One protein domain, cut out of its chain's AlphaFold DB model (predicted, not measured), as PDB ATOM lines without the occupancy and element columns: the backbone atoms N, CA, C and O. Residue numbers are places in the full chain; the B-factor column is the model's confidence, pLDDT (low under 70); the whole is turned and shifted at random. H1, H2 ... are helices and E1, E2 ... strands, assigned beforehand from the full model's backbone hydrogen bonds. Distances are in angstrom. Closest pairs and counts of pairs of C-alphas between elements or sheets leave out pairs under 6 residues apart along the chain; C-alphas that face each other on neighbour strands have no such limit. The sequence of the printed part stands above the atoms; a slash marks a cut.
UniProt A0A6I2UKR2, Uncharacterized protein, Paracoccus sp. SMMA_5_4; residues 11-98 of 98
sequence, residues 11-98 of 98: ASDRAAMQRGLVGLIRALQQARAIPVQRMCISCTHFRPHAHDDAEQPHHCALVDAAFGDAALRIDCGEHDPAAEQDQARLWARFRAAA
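AT A GLANCE: This is residues 11 to 98 of the 98 residues of an uncharacterized protein of Paracoccus sp. SMMA_5_4 (UniProt A0A6I2UKR2). A long helix, H1, runs along one side of a compact body, and a shorter helix, H2, runs back near it in roughly the opposite direction, with loops filling much of the rest. A small hairpin of two short strands, E1 and E2, sits towards one end of the body, joined to the helices by two long loop stretches. The printed part has 88 residues, with two named helices and two named strands in the order H1, E1, E2, H2; the strands make one antiparallel sheet of order E1 - E2. The class is mostly helix, though under half of the residues, 39 of 88, are in named elements. The whole is compact, with a radius of gyration of the C-alphas of 12.1 A, and its rounded outline spans 34 by 27 by 24 A.

HOW THE PARTS SIT: Start at Ala 11 and read H1, residues 11 to 30. Go on to E1, residues 58 to 60, and E2, residues 65 to 67, and you find a hairpin of antiparallel neighbour strands, with 145 degrees between their N-to-C directions. The C-alphas of His 59 and Ala 66 face each other at 4.4 A. Look there for N 67 and O 58 at 2.8 A and N 60 and O 65 at 2.9 A, both within hydrogen-bond range. Before the hairpin, residues 46 to 47 make a short antiparallel pairing with residues 59 to 60 of E1. Further on comes H2, residues 84 to 96. H1 and H2 are near each other, with 5 pairs of C-alphas within 10 A but no pair within 8 A. H1 and E2 are apart, and so are E1 and H2. In H1 and H2 every O i to N i+4 pair is within hydrogen-bond range.

IN THESE COORDINATES: Find C-alpha 11 at (256.572, 132.740, 424.109); from there H1 runs 28.8 A to C-alpha 30 at (271.134, 114.685, 407.064). E1 measures 7.0 A from C-alpha 58 to C-alpha 60, and E2 measures 6.5 A from C-alpha 65 to C-alpha 67. H2 runs 18.5 A from C-alpha 84 to C-alpha 96, which you find at (253.694, 114.791, 414.436).

THE WHOLE: The two C-alphas farthest apart are those of Ala 33 and Asp 52, at 35.3 A, both in the long link of 27 residues from H1 to E1. The link from E2 to H2, 16 residues, is long too, and the link from E1 to E2 is tight. The printed part has no cut and ends at Ala 98, the chain's last residue. Check the B-factor column at residues 97 to 98: these two are under 70, while the mean pLDDT of the printed part is 95.5.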
ATOM      1  N   ALA A  11     256.066 134.082 423.814       91.12
ATOM      2  CA  ALA A  11     256.572 132.740 424.109       91.12
ATOM      3  C   ALA A  11     256.340 131.762 422.940       91.12
ATOM      4  O   ALA A  11     257.241 131.001 422.583       91.12
ATOM      5  N   SER A  12     255.181 131.869 422.284       92.56
ATOM      6  CA  SER A  12     254.810 131.102 421.090       92.56
ATOM      7  C   SER A  12     255.774 131.299 419.920       92.56
ATOM      8  O   SER A  12     256.136 130.331 419.252       92.56
ATOM      9  N   ASP A  13     256.222 132.532 419.687       94.94
ATOM     10  CA  ASP A  13     257.079 132.875 418.549       94.94
ATOM     11  C   ASP A  13     258.485 132.336 418.770       94.94
ATOM     12  O   ASP A  13     259.076 131.718 417.887       94.94
ATOM     13  N   ARG A  14     258.998 132.484 419.992       93.56
ATOM     14  CA  ARG A  14     260.276 131.901 420.405       93.56
ATOM     15  C   ARG A  14     260.258 130.379 420.301       93.56
ATOM     16  O   ARG A  14     261.211 129.791 419.795       93.56
ATOM     17  N   ALA A  15     259.172 129.749 420.745       94.00
ATOM     18  CA  ALA A  15     258.965 128.313 420.619       94.00
ATOM     19  C   ALA A  15     258.957 127.881 419.143       94.00
ATOM     20  O   ALA A  15     259.698 126.977 418.762       94.00
ATOM     21  N   ALA A  16     258.204 128.575 418.285       94.31
ATOM     22  CA  ALA A  16     258.155 128.299 416.850       94.31
ATOM     23  C   ALA A  16     259.518 128.481 416.161       94.31
ATOM     24  O   ALA A  16     259.931 127.627 415.374       94.31
ATOM     25  N   MET A  17     260.247 129.552 416.486       94.50
ATOM     26  CA  MET A  17     261.595 129.796 415.969       94.50
ATOM     27  C   MET A  17     262.564 128.691 416.390       94.50
ATOM     28  O   MET A  17     263.305 128.181 415.548       94.50
ATOM     29  N   GLN A  18     262.532 128.273 417.658       95.62
ATOM     30  CA  GLN A  18     263.395 127.207 418.163       95.62
ATOM     31  C   GLN A  18     263.077 125.859 417.499       95.62
ATOM     32  O   GLN A  18     263.996 125.176 417.039       95.62
ATOM     33  N   ARG A  19     261.789 125.505 417.348       96.00
ATOM     34  CA  ARG A  19     261.362 124.326 416.567       96.00
ATOM     35  C   ARG A  19     261.887 124.373 415.135       96.00
ATOM     36  O   ARG A  19     262.419 123.380 414.633       96.00
ATOM     37  N   GLY A  20     261.745 125.526 414.479       96.25
ATOM     38  CA  GLY A  20     262.224 125.754 413.118       96.25
ATOM     39  C   GLY A  20     263.735 125.566 413.002       96.25
ATOM     40  O   GLY A  20     264.197 124.820 412.138       96.25
ATOM     41  N   LEU A  21     264.502 126.165 413.916       96.19
ATOM     42  CA  LEU A  21     265.958 126.048 413.965       96.19
ATOM     43  C   LEU A  21     266.412 124.596 414.153       96.19
ATOM     44  O   LEU A  21     267.273 124.126 413.411       96.19
ATOM     45  N   VAL A  22     265.802 123.861 415.086       97.00
ATOM     46  CA  VAL A  22     266.077 122.429 415.292       97.00
ATOM     47  C   VAL A  22     265.832 121.632 414.005       97.00
ATOM     48  O   VAL A  22     266.652 120.791 413.629       97.00
ATOM     49  N   GLY A  23     264.738 121.919 413.292       96.75
ATOM     50  CA  GLY A  23     264.445 121.276 412.011       96.75
ATOM     51  C   GLY A  23     265.444 121.607 410.906       96.75
ATOM     52  O   GLY A  23     265.861 120.702 410.184       96.75
ATOM     53  N   LEU A  24     265.874 122.865 410.807       97.56
ATOM     54  CA  LEU A  24     266.900 123.291 409.853       97.56
ATOM     55  C   LEU A  24     268.242 122.608 410.128       97.56
ATOM     56  O   LEU A  24     268.839 122.044 409.212       97.56
ATOM     57  N   ILE A  25     268.692 122.596 411.386       97.56
ATOM     58  CA  ILE A  25     269.948 121.943 411.781       97.56
ATOM     59  C   ILE A  25     269.896 120.454 411.437       97.56
ATOM     60  O   ILE A  25     270.836 119.930 410.839       97.56
ATOM     61  N   ARG A  26     268.787 119.767 411.742       95.94
ATOM     62  CA  ARG A  26     268.633 118.351 411.391       95.94
ATOM     63  C   ARG A  26     268.699 118.119 409.881       95.94
ATOM     64  O   ARG A  26     269.388 117.198 409.449       95.94
ATOM     65  N   ALA A  27     268.014 118.934 409.080       96.62
ATOM     66  CA  ALA A  27     268.046 118.805 407.624       96.62
ATOM     67  C   ALA A  27     269.471 118.990 407.068       96.62
ATOM     68  O   ALA A  27     269.924 118.201 406.238       96.62
ATOM     69  N   LEU A  28     270.214 119.976 407.582       97.88
ATOM     70  CA  LEU A  28     271.613 120.209 407.214       97.88
ATOM     71  C   LEU A  28     272.525 119.038 407.616       97.88
ATOM     72  O   LEU A  28     273.404 118.658 406.844       97.88
ATOM     73  N   GLN A  29     272.302 118.432 408.785       95.56
ATOM     74  CA  GLN A  29     273.035 117.239 409.229       95.56
ATOM     75  C   GLN A  29     272.768 116.029 408.334       95.56
ATOM     76  O   GLN A  29     273.707 115.350 407.929       95.56
ATOM     77  N   GLN A  30     271.505 115.776 407.976       94.38
ATOM     78  CA  GLN A  30     271.134 114.685 407.064       94.38
ATOM     79  C   GLN A  30     271.748 114.875 405.672       94.38
ATOM     80  O   GLN A  30     272.200 113.913 405.053       94.38
ATOM     81  N   ALA A  31     271.836 116.123 405.207       97.38
ATOM     82  CA  ALA A  31     272.530 116.484 403.975       97.38
ATOM     83  C   ALA A  31     274.069 116.443 404.094       97.38
ATOM     84  O   ALA A  31     274.758 116.673 403.102       97.38
ATOM     85  N   ARG A  32     274.618 116.160 405.286       96.88
ATOM     86  CA  ARG A  32     276.057 116.215 405.606       96.88
ATOM     87  C   ARG A  32     276.695 117.586 405.339       96.88
ATOM     88  O   ARG A  32     277.900 117.678 405.125       96.88
ATOM     89  N   ALA A  33     275.895 118.652 405.374       98.19
ATOM     90  CA  ALA A  33     276.354 120.030 405.202       98.19
ATOM     91  C   ALA A  33     276.994 120.600 406.479       98.19
ATOM     92  O   ALA A  33     277.785 121.537 406.405       98.19
ATOM     93  N   ILE A  34     276.658 120.035 407.644       96.81
ATOM     94  CA  ILE A  34     277.246 120.367 408.948       96.81
ATOM     95  C   ILE A  34     277.467 119.090 409.780       96.81
ATOM     96  O   ILE A  34     276.783 118.088 409.542       96.81
ATOM     97  N   PRO A  35     278.372 119.110 410.777       95.81
ATOM     98  CA  PRO A  35     278.529 118.012 411.728       95.81
ATOM     99  C   PRO A  35     277.278 117.757 412.582       95.81
ATOM    100  O   PRO A  35     276.434 118.637 412.784       95.81
ATOM    101  N   VAL A  36     277.183 116.543 413.130       93.12
ATOM    102  CA  VAL A  36     276.140 116.184 414.098       93.12
ATOM    103  C   VAL A  36     276.336 116.976 415.392       93.12
ATOM    104  O   VAL A  36     277.430 117.024 415.944       93.12
ATOM    105  N   GLN A  37     275.246 117.573 415.870       94.25
ATOM    106  CA  GLN A  37     275.169 118.383 417.083       94.25
ATOM    107  C   GLN A  37     274.466 117.608 418.201       94.25
ATOM    108  O   GLN A  37     273.606 116.758 417.952       94.25
ATOM    109  N   ARG A  38     274.789 117.973 419.442       96.88
ATOM    110  CA  ARG A  38     274.245 117.418 420.688       96.88
ATOM    111  C   ARG A  38     272.811 117.893 420.973       96.88
ATOM    112  O   ARG A  38     272.546 118.545 421.982       96.88
ATOM    113  N   MET A  39     271.877 117.630 420.058       97.69
ATOM    114  CA  MET A  39     270.501 118.136 420.138       97.69
ATOM    115  C   MET A  39     269.574 117.227 420.949       97.69
ATOM    116  O   MET A  39     269.679 116.004 420.878       97.69
ATOM    117  N   CYS A  40     268.570 117.804 421.622       98.12
ATOM    118  CA  CYS A  40     267.520 117.024 422.297       98.12
ATOM    119  C   CYS A  40     266.885 115.986 421.359       98.12
ATOM    120  O   CYS A  40     266.731 114.829 421.734       98.12
ATOM    121  N   ILE A  41     266.599 116.356 420.108       96.69
ATOM    122  CA  ILE A  41     265.903 115.479 419.153       96.69
ATOM    123  C   ILE A  41     266.721 114.266 418.675       96.69
ATOM    124  O   ILE A  41     266.177 113.405 417.987       96.69
ATOM    125  N   SER A  42     268.009 114.189 419.020       97.19
ATOM    126  CA  SER A  42     268.881 113.036 418.762       97.19
ATOM    127  C   SER A  42     269.352 112.341 420.047       97.19
ATOM    128  O   SER A  42     270.185 111.441 419.978       97.19
ATOM    129  N   CYS A  43     268.844 112.750 421.213       98.44
ATOM    130  CA  CYS A  43     269.267 112.258 422.524       98.44
ATOM    131  C   CYS A  43     268.428 111.060 422.995       98.44
ATOM    132  O   CYS A  43     267.202 111.070 422.870       98.44
ATOM    133  N   THR A  44     269.061 110.070 423.632       98.50
ATOM    134  CA  THR A  44     268.392 108.898 424.225       98.50
ATOM    135  C   THR A  44     267.447 109.260 425.375       98.50
ATOM    136  O   THR A  44     266.499 108.529 425.663       98.50
ATOM    137  N   HIS A  45     267.650 110.410 426.025       98.56
ATOM    138  CA  HIS A  45     266.838 110.867 427.159       98.56
ATOM    139  C   HIS A  45     265.611 111.682 426.752       98.56
ATOM    140  O   HIS A  45     264.730 111.916 427.576       98.56
ATOM    141  N   PHE A  46     265.528 112.120 425.496       98.62
ATOM    142  CA  PHE A  46     264.436 112.969 425.049       98.62
ATOM    143  C   PHE A  46     263.148 112.169 424.858       98.62
ATOM    144  O   PHE A  46     263.132 111.089 424.260       98.62
ATOM    145  N   ARG A  47     262.044 112.701 425.377       98.06
ATOM    146  CA  ARG A  47     260.698 112.146 425.234       98.06
ATOM    147  C   ARG A  47     259.797 113.254 424.676       98.06
ATOM    148  O   ARG A  47     259.294 114.075 425.439       98.06
ATOM    149  N   PRO A  48     259.623 113.343 423.348       97.44
ATOM    150  CA  PRO A  48     258.774 114.373 422.765       97.44
ATOM    151  C   PRO A  48     257.304 114.102 423.093       97.44
ATOM    152  O   PRO A  48     256.862 112.967 422.909       97.44
ATOM    153  N   HIS A  49     256.538 115.121 423.501       96.62
ATOM    154  CA  HIS A  49     255.088 115.007 423.720       96.62
ATOM    155  C   HIS A  49     254.760 113.888 424.718       96.62
ATOM    156  O   HIS A  49     253.988 112.975 424.429       96.62
ATOM    157  N   ALA A  50     255.489 113.869 425.833       97.50
ATOM    158  CA  ALA A  50     255.288 112.968 426.963       97.50
ATOM    159  C   ALA A  50     254.211 113.480 427.934       97.50
ATOM    160  O   ALA A  50     253.713 112.698 428.741       97.50
ATOM    161  N   HIS A  51     253.865 114.766 427.847       96.56
ATOM    162  CA  HIS A  51     252.880 115.427 428.695       96.56
ATOM    163  C   HIS A  51     251.759 116.041 427.852       96.56
ATOM    164  O   HIS A  51     252.003 116.483 426.730       96.56
ATOM    165  N   ASP A  52     250.556 116.100 428.426       94.88
ATOM    166  CA  ASP A  52     249.381 116.734 427.808       94.88
ATOM    167  C   ASP A  52     249.420 118.274 427.905       94.88
ATOM    168  O   ASP A  52     248.641 118.960 427.244       94.88
ATOM    169  N   ASP A  53     250.323 118.826 428.725       95.25
ATOM    170  CA  ASP A  53     250.571 120.267 428.813       95.25
ATOM    171  C   ASP A  53     251.232 120.768 427.522       95.25
ATOM    172  O   ASP A  53     252.387 120.451 427.236       95.25
ATOM    173  N   ALA A  54     250.501 121.579 426.756       91.44
ATOM    174  CA  ALA A  54     250.965 122.137 425.491       91.44
ATOM    175  C   ALA A  54     252.157 123.103 425.636       91.44
ATOM    176  O   ALA A  54     252.914 123.267 424.679       91.44
ATOM    177  N   GLU A  55     252.360 123.717 426.807       93.44
ATOM    178  CA  GLU A  55     253.500 124.611 427.056       93.44
ATOM    179  C   GLU A  55     254.762 123.835 427.457       93.44
ATOM    180  O   GLU A  55     255.881 124.294 427.217       93.44
ATOM    181  N   GLN A  56     254.604 122.645 428.046       96.75
ATOM    182  CA  GLN A  56     255.705 121.770 428.463       96.75
ATOM    183  C   GLN A  56     255.506 120.313 428.012       96.75
ATOM    184  O   GLN A  56     255.553 119.392 428.832       96.75
ATOM    185  N   PRO A  57     255.317 120.062 426.705       97.00
ATOM    186  CA  PRO A  57     254.929 118.744 426.229       97.00
ATOM    187  C   PRO A  57     256.094 117.753 426.256       97.00
ATOM    188  O   PRO A  57     255.877 116.543 426.215       97.00
ATOM    189  N   HIS A  58     257.347 118.208 426.288       98.19
ATOM    190  CA  HIS A  58     258.511 117.328 426.226       98.19
ATOM    191  C   HIS A  58     259.049 116.992 427.608       98.19
ATOM    192  O   HIS A  58     258.907 117.774 428.539       98.19
ATOM    193  N   HIS A  59     259.740 115.860 427.718       98.62
ATOM    194  CA  HIS A  59     260.428 115.456 428.941       98.62
ATOM    195  C   HIS A  59     261.875 115.058 428.661       98.62
ATOM    196  O   HIS A  59     262.192 114.478 427.614       98.62
ATOM    197  N   CYS A  60     262.764 115.392 429.593       98.62
ATOM    198  CA  CYS A  60     264.128 114.884 429.626       98.62
ATOM    199  C   CYS A  60     264.244 113.851 430.744       98.62
ATOM    200  O   CYS A  60     264.234 114.205 431.920       98.62
ATOM    201  N   ALA A  61     264.440 112.587 430.373       98.62
ATOM    202  CA  ALA A  61     264.535 111.487 431.329       98.62
ATOM    203  C   ALA A  61     265.808 111.514 432.196       98.62
ATOM    204  O   ALA A  61     265.857 110.820 433.202       98.62
ATOM    205  N   LEU A  62     266.841 112.276 431.809       98.44
ATOM    206  CA  LEU A  62     268.086 112.375 432.580       98.44
ATOM    207  C   LEU A  62     267.944 113.290 433.799       98.44
ATOM    208  O   LEU A  62     268.371 112.935 434.890       98.44
ATOM    209  N   VAL A  63     267.370 114.479 433.596       97.56
ATOM    210  CA  VAL A  63     267.186 115.487 434.659       97.56
ATOM    211  C   VAL A  63     265.784 115.454 435.264       97.56
ATOM    212  O   VAL A  63     265.488 116.253 436.144       97.56
ATOM    213  N   ASP A  64     264.937 114.559 434.760       98.31
ATOM    214  CA  ASP A  64     263.545 114.368 435.156       98.31
ATOM    215  C   ASP A  64     262.716 115.663 435.155       98.31
ATOM    216  O   ASP A  64     262.118 116.059 436.152       98.31
ATOM    217  N   ALA A  65     262.705 116.358 434.015       98.19
ATOM    218  CA  ALA A  65     262.001 117.631 433.880       98.19
ATOM    219  C   ALA A  65     261.202 117.729 432.580       98.19
ATOM    220  O   ALA A  65     261.691 117.361 431.502       98.19
ATOM    221  N   ALA A  66     259.991 118.277 432.700       98.44
ATOM    222  CA  ALA A  66     259.170 118.709 431.578       98.44
ATOM    223  C   ALA A  66     259.678 120.050 431.023       98.44
ATOM    224  O   ALA A  66     260.200 120.875 431.774       98.44
ATOM    225  N   PHE A  67     259.553 120.272 429.714       98.06
ATOM    226  CA  PHE A  67     259.932 121.536 429.085       98.06
ATOM    227  C   PHE A  67     259.261 121.759 427.724       98.06
ATOM    228  O   PHE A  67     258.864 120.823 427.026       98.06
ATOM    229  N   GLY A  68     259.158 123.036 427.353       97.06
ATOM    230  CA  GLY A  68     258.596 123.494 426.087       97.06
ATOM    231  C   GLY A  68     259.608 123.594 424.952       97.06
ATOM    232  O   GLY A  68     260.823 123.579 425.153       97.06
ATOM    233  N   ASP A  69     259.102 123.785 423.739       96.75
ATOM    234  CA  ASP A  69     259.915 123.900 422.528       96.75
ATOM    235  C   ASP A  69     260.989 124.991 422.586       96.75
ATOM    236  O   ASP A  69     262.106 124.793 422.109       96.75
ATOM    237  N   ALA A  70     260.686 126.133 423.212       94.69
ATOM    238  CA  ALA A  70     261.644 127.224 423.386       94.69
ATOM    239  C   ALA A  70     262.894 126.812 424.188       94.69
ATOM    240  O   ALA A  70     263.941 127.445 424.064       94.69
ATOM    241  N   ALA A  71     262.793 125.751 424.994       96.06
ATOM    242  CA  ALA A  71     263.872 125.227 425.824       96.06
ATOM    243  C   ALA A  71     264.619 124.038 425.186       96.06
ATOM    244  O   ALA A  71     265.558 123.515 425.793       96.06
ATOM    245  N   LEU A  72     264.264 123.621 423.961       97.06
ATOM    246  CA  LEU A  72     265.013 122.598 423.226       97.06
ATOM    247  C   LEU A  72     266.491 122.979 423.131       97.06
ATOM    248  O   LEU A  72     266.850 124.064 422.674       97.06
ATOM    249  N   ARG A  73     267.376 122.061 423.514       97.06
ATOM    250  CA  ARG A  73     268.818 122.264 423.392       97.06
ATOM    251  C   ARG A  73     269.289 121.844 422.005       97.06
ATOM    252  O   ARG A  73     269.041 120.718 421.576       97.06
ATOM    253  N   ILE A  74     270.010 122.743 421.338       96.12
ATOM    254  CA  ILE A  74     270.782 122.441 420.119       96.12
ATOM    255  C   ILE A  74     272.226 122.022 420.432       96.12
ATOM    256  O   ILE A  74     272.897 121.428 419.592       96.12
ATOM    257  N   ASP A  75     272.680 122.321 421.648       96.50
ATOM    258  CA  ASP A  75     273.954 121.890 422.206       96.50
ATOM    259  C   ASP A  75     273.769 121.587 423.703       96.50
ATOM    260  O   ASP A  75     273.798 122.479 424.553       96.50
ATOM    261  N   CYS A  76     273.451 120.333 424.016       97.75
ATOM    262  CA  CYS A  76     273.304 119.837 425.378       97.75
ATOM    263  C   CYS A  76     274.620 119.196 425.838       97.75
ATOM    264  O   CYS A  76     275.131 118.304 425.166       97.75
ATOM    265  N   GLY A  77     275.156 119.636 426.981       96.94
ATOM    266  CA  GLY A  77     276.382 119.066 427.559       96.94
ATOM    267  C   GLY A  77     276.237 117.594 427.948       96.94
ATOM    268  O   GLY A  77     277.157 116.817 427.731       96.94
ATOM    269  N   GLU A  78     275.041 117.206 428.397       97.44
ATOM    270  CA  GLU A  78     274.715 115.843 428.843       97.44
ATOM    271  C   GLU A  78     274.071 114.992 427.739       97.44
ATOM    272  O   GLU A  78     273.271 114.093 427.996       97.44
ATOM    273  N   HIS A  79     274.325 115.341 426.479       98.44
ATOM    274  CA  HIS A  79     273.770 114.607 425.350       98.44
ATOM    275  C   HIS A  79     274.372 113.208 425.259       98.44
ATOM    276  O   HIS A  79     275.589 113.060 425.174       98.44
ATOM    277  N   ASP A  80     273.494 112.209 425.193       98.19
ATOM    278  CA  ASP A  80     273.847 110.836 424.849       98.19
ATOM    279  C   ASP A  80     273.098 110.435 423.565       98.19
ATOM    280  O   ASP A  80     271.856 110.457 423.549       98.19
ATOM    281  N   PRO A  81     273.801 110.153 422.449       97.62
ATOM    282  CA  PRO A  81     273.166 109.873 421.168       97.62
ATOM    283  C   PRO A  81     272.288 108.620 421.228       97.62
ATOM    284  O   PRO A  81     272.742 107.524 421.543       97.62
ATOM    285  N   ALA A  82     271.022 108.760 420.829       97.81
ATOM    286  CA  ALA A  82     270.157 107.603 420.618       97.81
ATOM    287  C   ALA A  82     270.642 106.776 419.414       97.81
ATOM    288  O   ALA A  82     271.270 107.315 418.495       97.81
ATOM    289  N   ALA A  83     270.295 105.488 419.360       97.06
ATOM    290  CA  ALA A  83     270.532 104.678 418.167       97.06
ATOM    291  C   ALA A  83     269.836 105.301 416.941       97.06
ATOM    292  O   ALA A  83     268.791 105.935 417.065       97.06
ATOM    293  N   GLU A  84     270.379 105.113 415.737       92.31
ATOM    294  CA  GLU A  84     269.879 105.782 414.522       92.31
ATOM    295  C   GLU A  84     268.377 105.540 414.266       92.31
ATOM    296  O   GLU A  84     267.623 106.464 413.951       92.31
ATOM    297  N   GLN A  85     267.919 104.309 414.499       93.19
ATOM    298  CA  GLN A  85     266.509 103.915 414.401       93.19
ATOM    299  C   GLN A  85     265.634 104.661 415.421       93.19
ATOM    300  O   GLN A  85     264.524 105.103 415.106       93.19
ATOM    301  N   ASP A  86     266.147 104.849 416.635       96.69
ATOM    302  CA  ASP A  86     265.464 105.588 417.690       96.69
ATOM    303  C   ASP A  86     265.426 107.084 417.378       96.69
ATOM    304  O   ASP A  86     264.386 107.712 417.560       96.69
ATOM    305  N   GLN A  87     266.500 107.653 416.823       96.00
ATOM    306  CA  GLN A  87     266.522 109.052 416.386       96.00
ATOM    307  C   GLN A  87     265.475 109.333 415.301       96.00
ATOM    308  O   GLN A  87     264.836 110.386 415.314       96.00
ATOM    309  N   ALA A  88     265.279 108.409 414.355       94.94
ATOM    310  CA  ALA A  88     264.230 108.533 413.345       94.94
ATOM    311  C   ALA A  88     262.828 108.538 413.982       94.94
ATOM    312  O   ALA A  88     261.997 109.382 413.637       94.94
ATOM    313  N   ARG A  89     262.581 107.655 414.961       96.19
ATOM    314  CA  ARG A  89     261.310 107.586 415.704       96.19
ATOM    315  C   ARG A  89     261.061 108.833 416.557       96.19
ATOM    316  O   ARG A  89     259.959 109.379 416.524       96.19
ATOM    317  N   LEU A  90     262.069 109.292 417.299       96.94
ATOM    318  CA  LEU A  90     262.005 110.512 418.112       96.94
ATOM    319  C   LEU A  90     261.675 111.724 417.243       96.94
ATOM    320  O   LEU A  90     260.794 112.510 417.588       96.94
ATOM    321  N   TRP A  91     262.326 111.833 416.085       96.31
ATOM    322  CA  TRP A  91     262.055 112.895 415.126       96.31
ATOM    323  C   TRP A  91     260.625 112.858 414.586       96.31
ATOM    324  O   TRP A  91     259.952 113.888 414.575       96.31
ATOM    325  N   ALA A  92     260.147 111.683 414.167       96.06
ATOM    326  CA  ALA A  92     258.784 111.525 413.670       96.06
ATOM    327  C   ALA A  92     257.753 111.942 414.729       96.06
ATOM    328  O   ALA A  92     256.849 112.719 414.433       96.06
ATOM    329  N   ARG A  93     257.934 111.502 415.982       95.94
ATOM    330  CA  ARG A  93     257.055 111.880 417.097       95.94
ATOM    331  C   ARG A  93     257.107 113.377 417.391       95.94
ATOM    332  O   ARG A  93     256.062 113.987 417.564       95.94
ATOM    333  N   PHE A  94     258.297 113.975 417.410       96.44
ATOM    334  CA  PHE A  94     258.464 115.416 417.613       96.44
ATOM    335  C   PHE A  94     257.715 116.238 416.552       96.44
ATOM    336  O   PHE A  94     257.042 117.205 416.895       96.44
ATOM    337  N   ARG A  95     257.780 115.821 415.279       93.69
ATOM    338  CA  ARG A  95     257.128 116.503 414.148       93.69
ATOM    339  C   ARG A  95     255.627 116.253 414.018       93.69
ATOM    340  O   ARG A  95     254.978 117.040 413.343       93.69
ATOM    341  N   ALA A  96     255.097 115.177 414.597       86.31
ATOM    342  CA  ALA A  96     253.694 114.791 414.436       86.31
ATOM    343  C   ALA A  96     252.706 115.687 415.203       86.31
ATOM    344  O   ALA A  96     251.533 115.718 414.853       86.31
ATOM    345  N   ALA A  97     253.171 116.395 416.235       69.19
ATOM    346  CA  ALA A  97     252.353 117.296 417.051       69.19
ATOM    347  C   ALA A  97     252.763 118.774 416.886       69.19
ATOM    348  O   ALA A  97     252.595 119.572 417.804       69.19
ATOM    349  N   ALA A  98     253.331 119.113 415.721       55.91
ATOM    350  CA  ALA A  98     253.672 120.475 415.310       55.91
ATOM    351  C   ALA A  98     252.637 121.046 414.335       55.91
ATOM    352  O   ALA A  98     252.116 120.259 413.511       55.91
TER     353      ALA A  98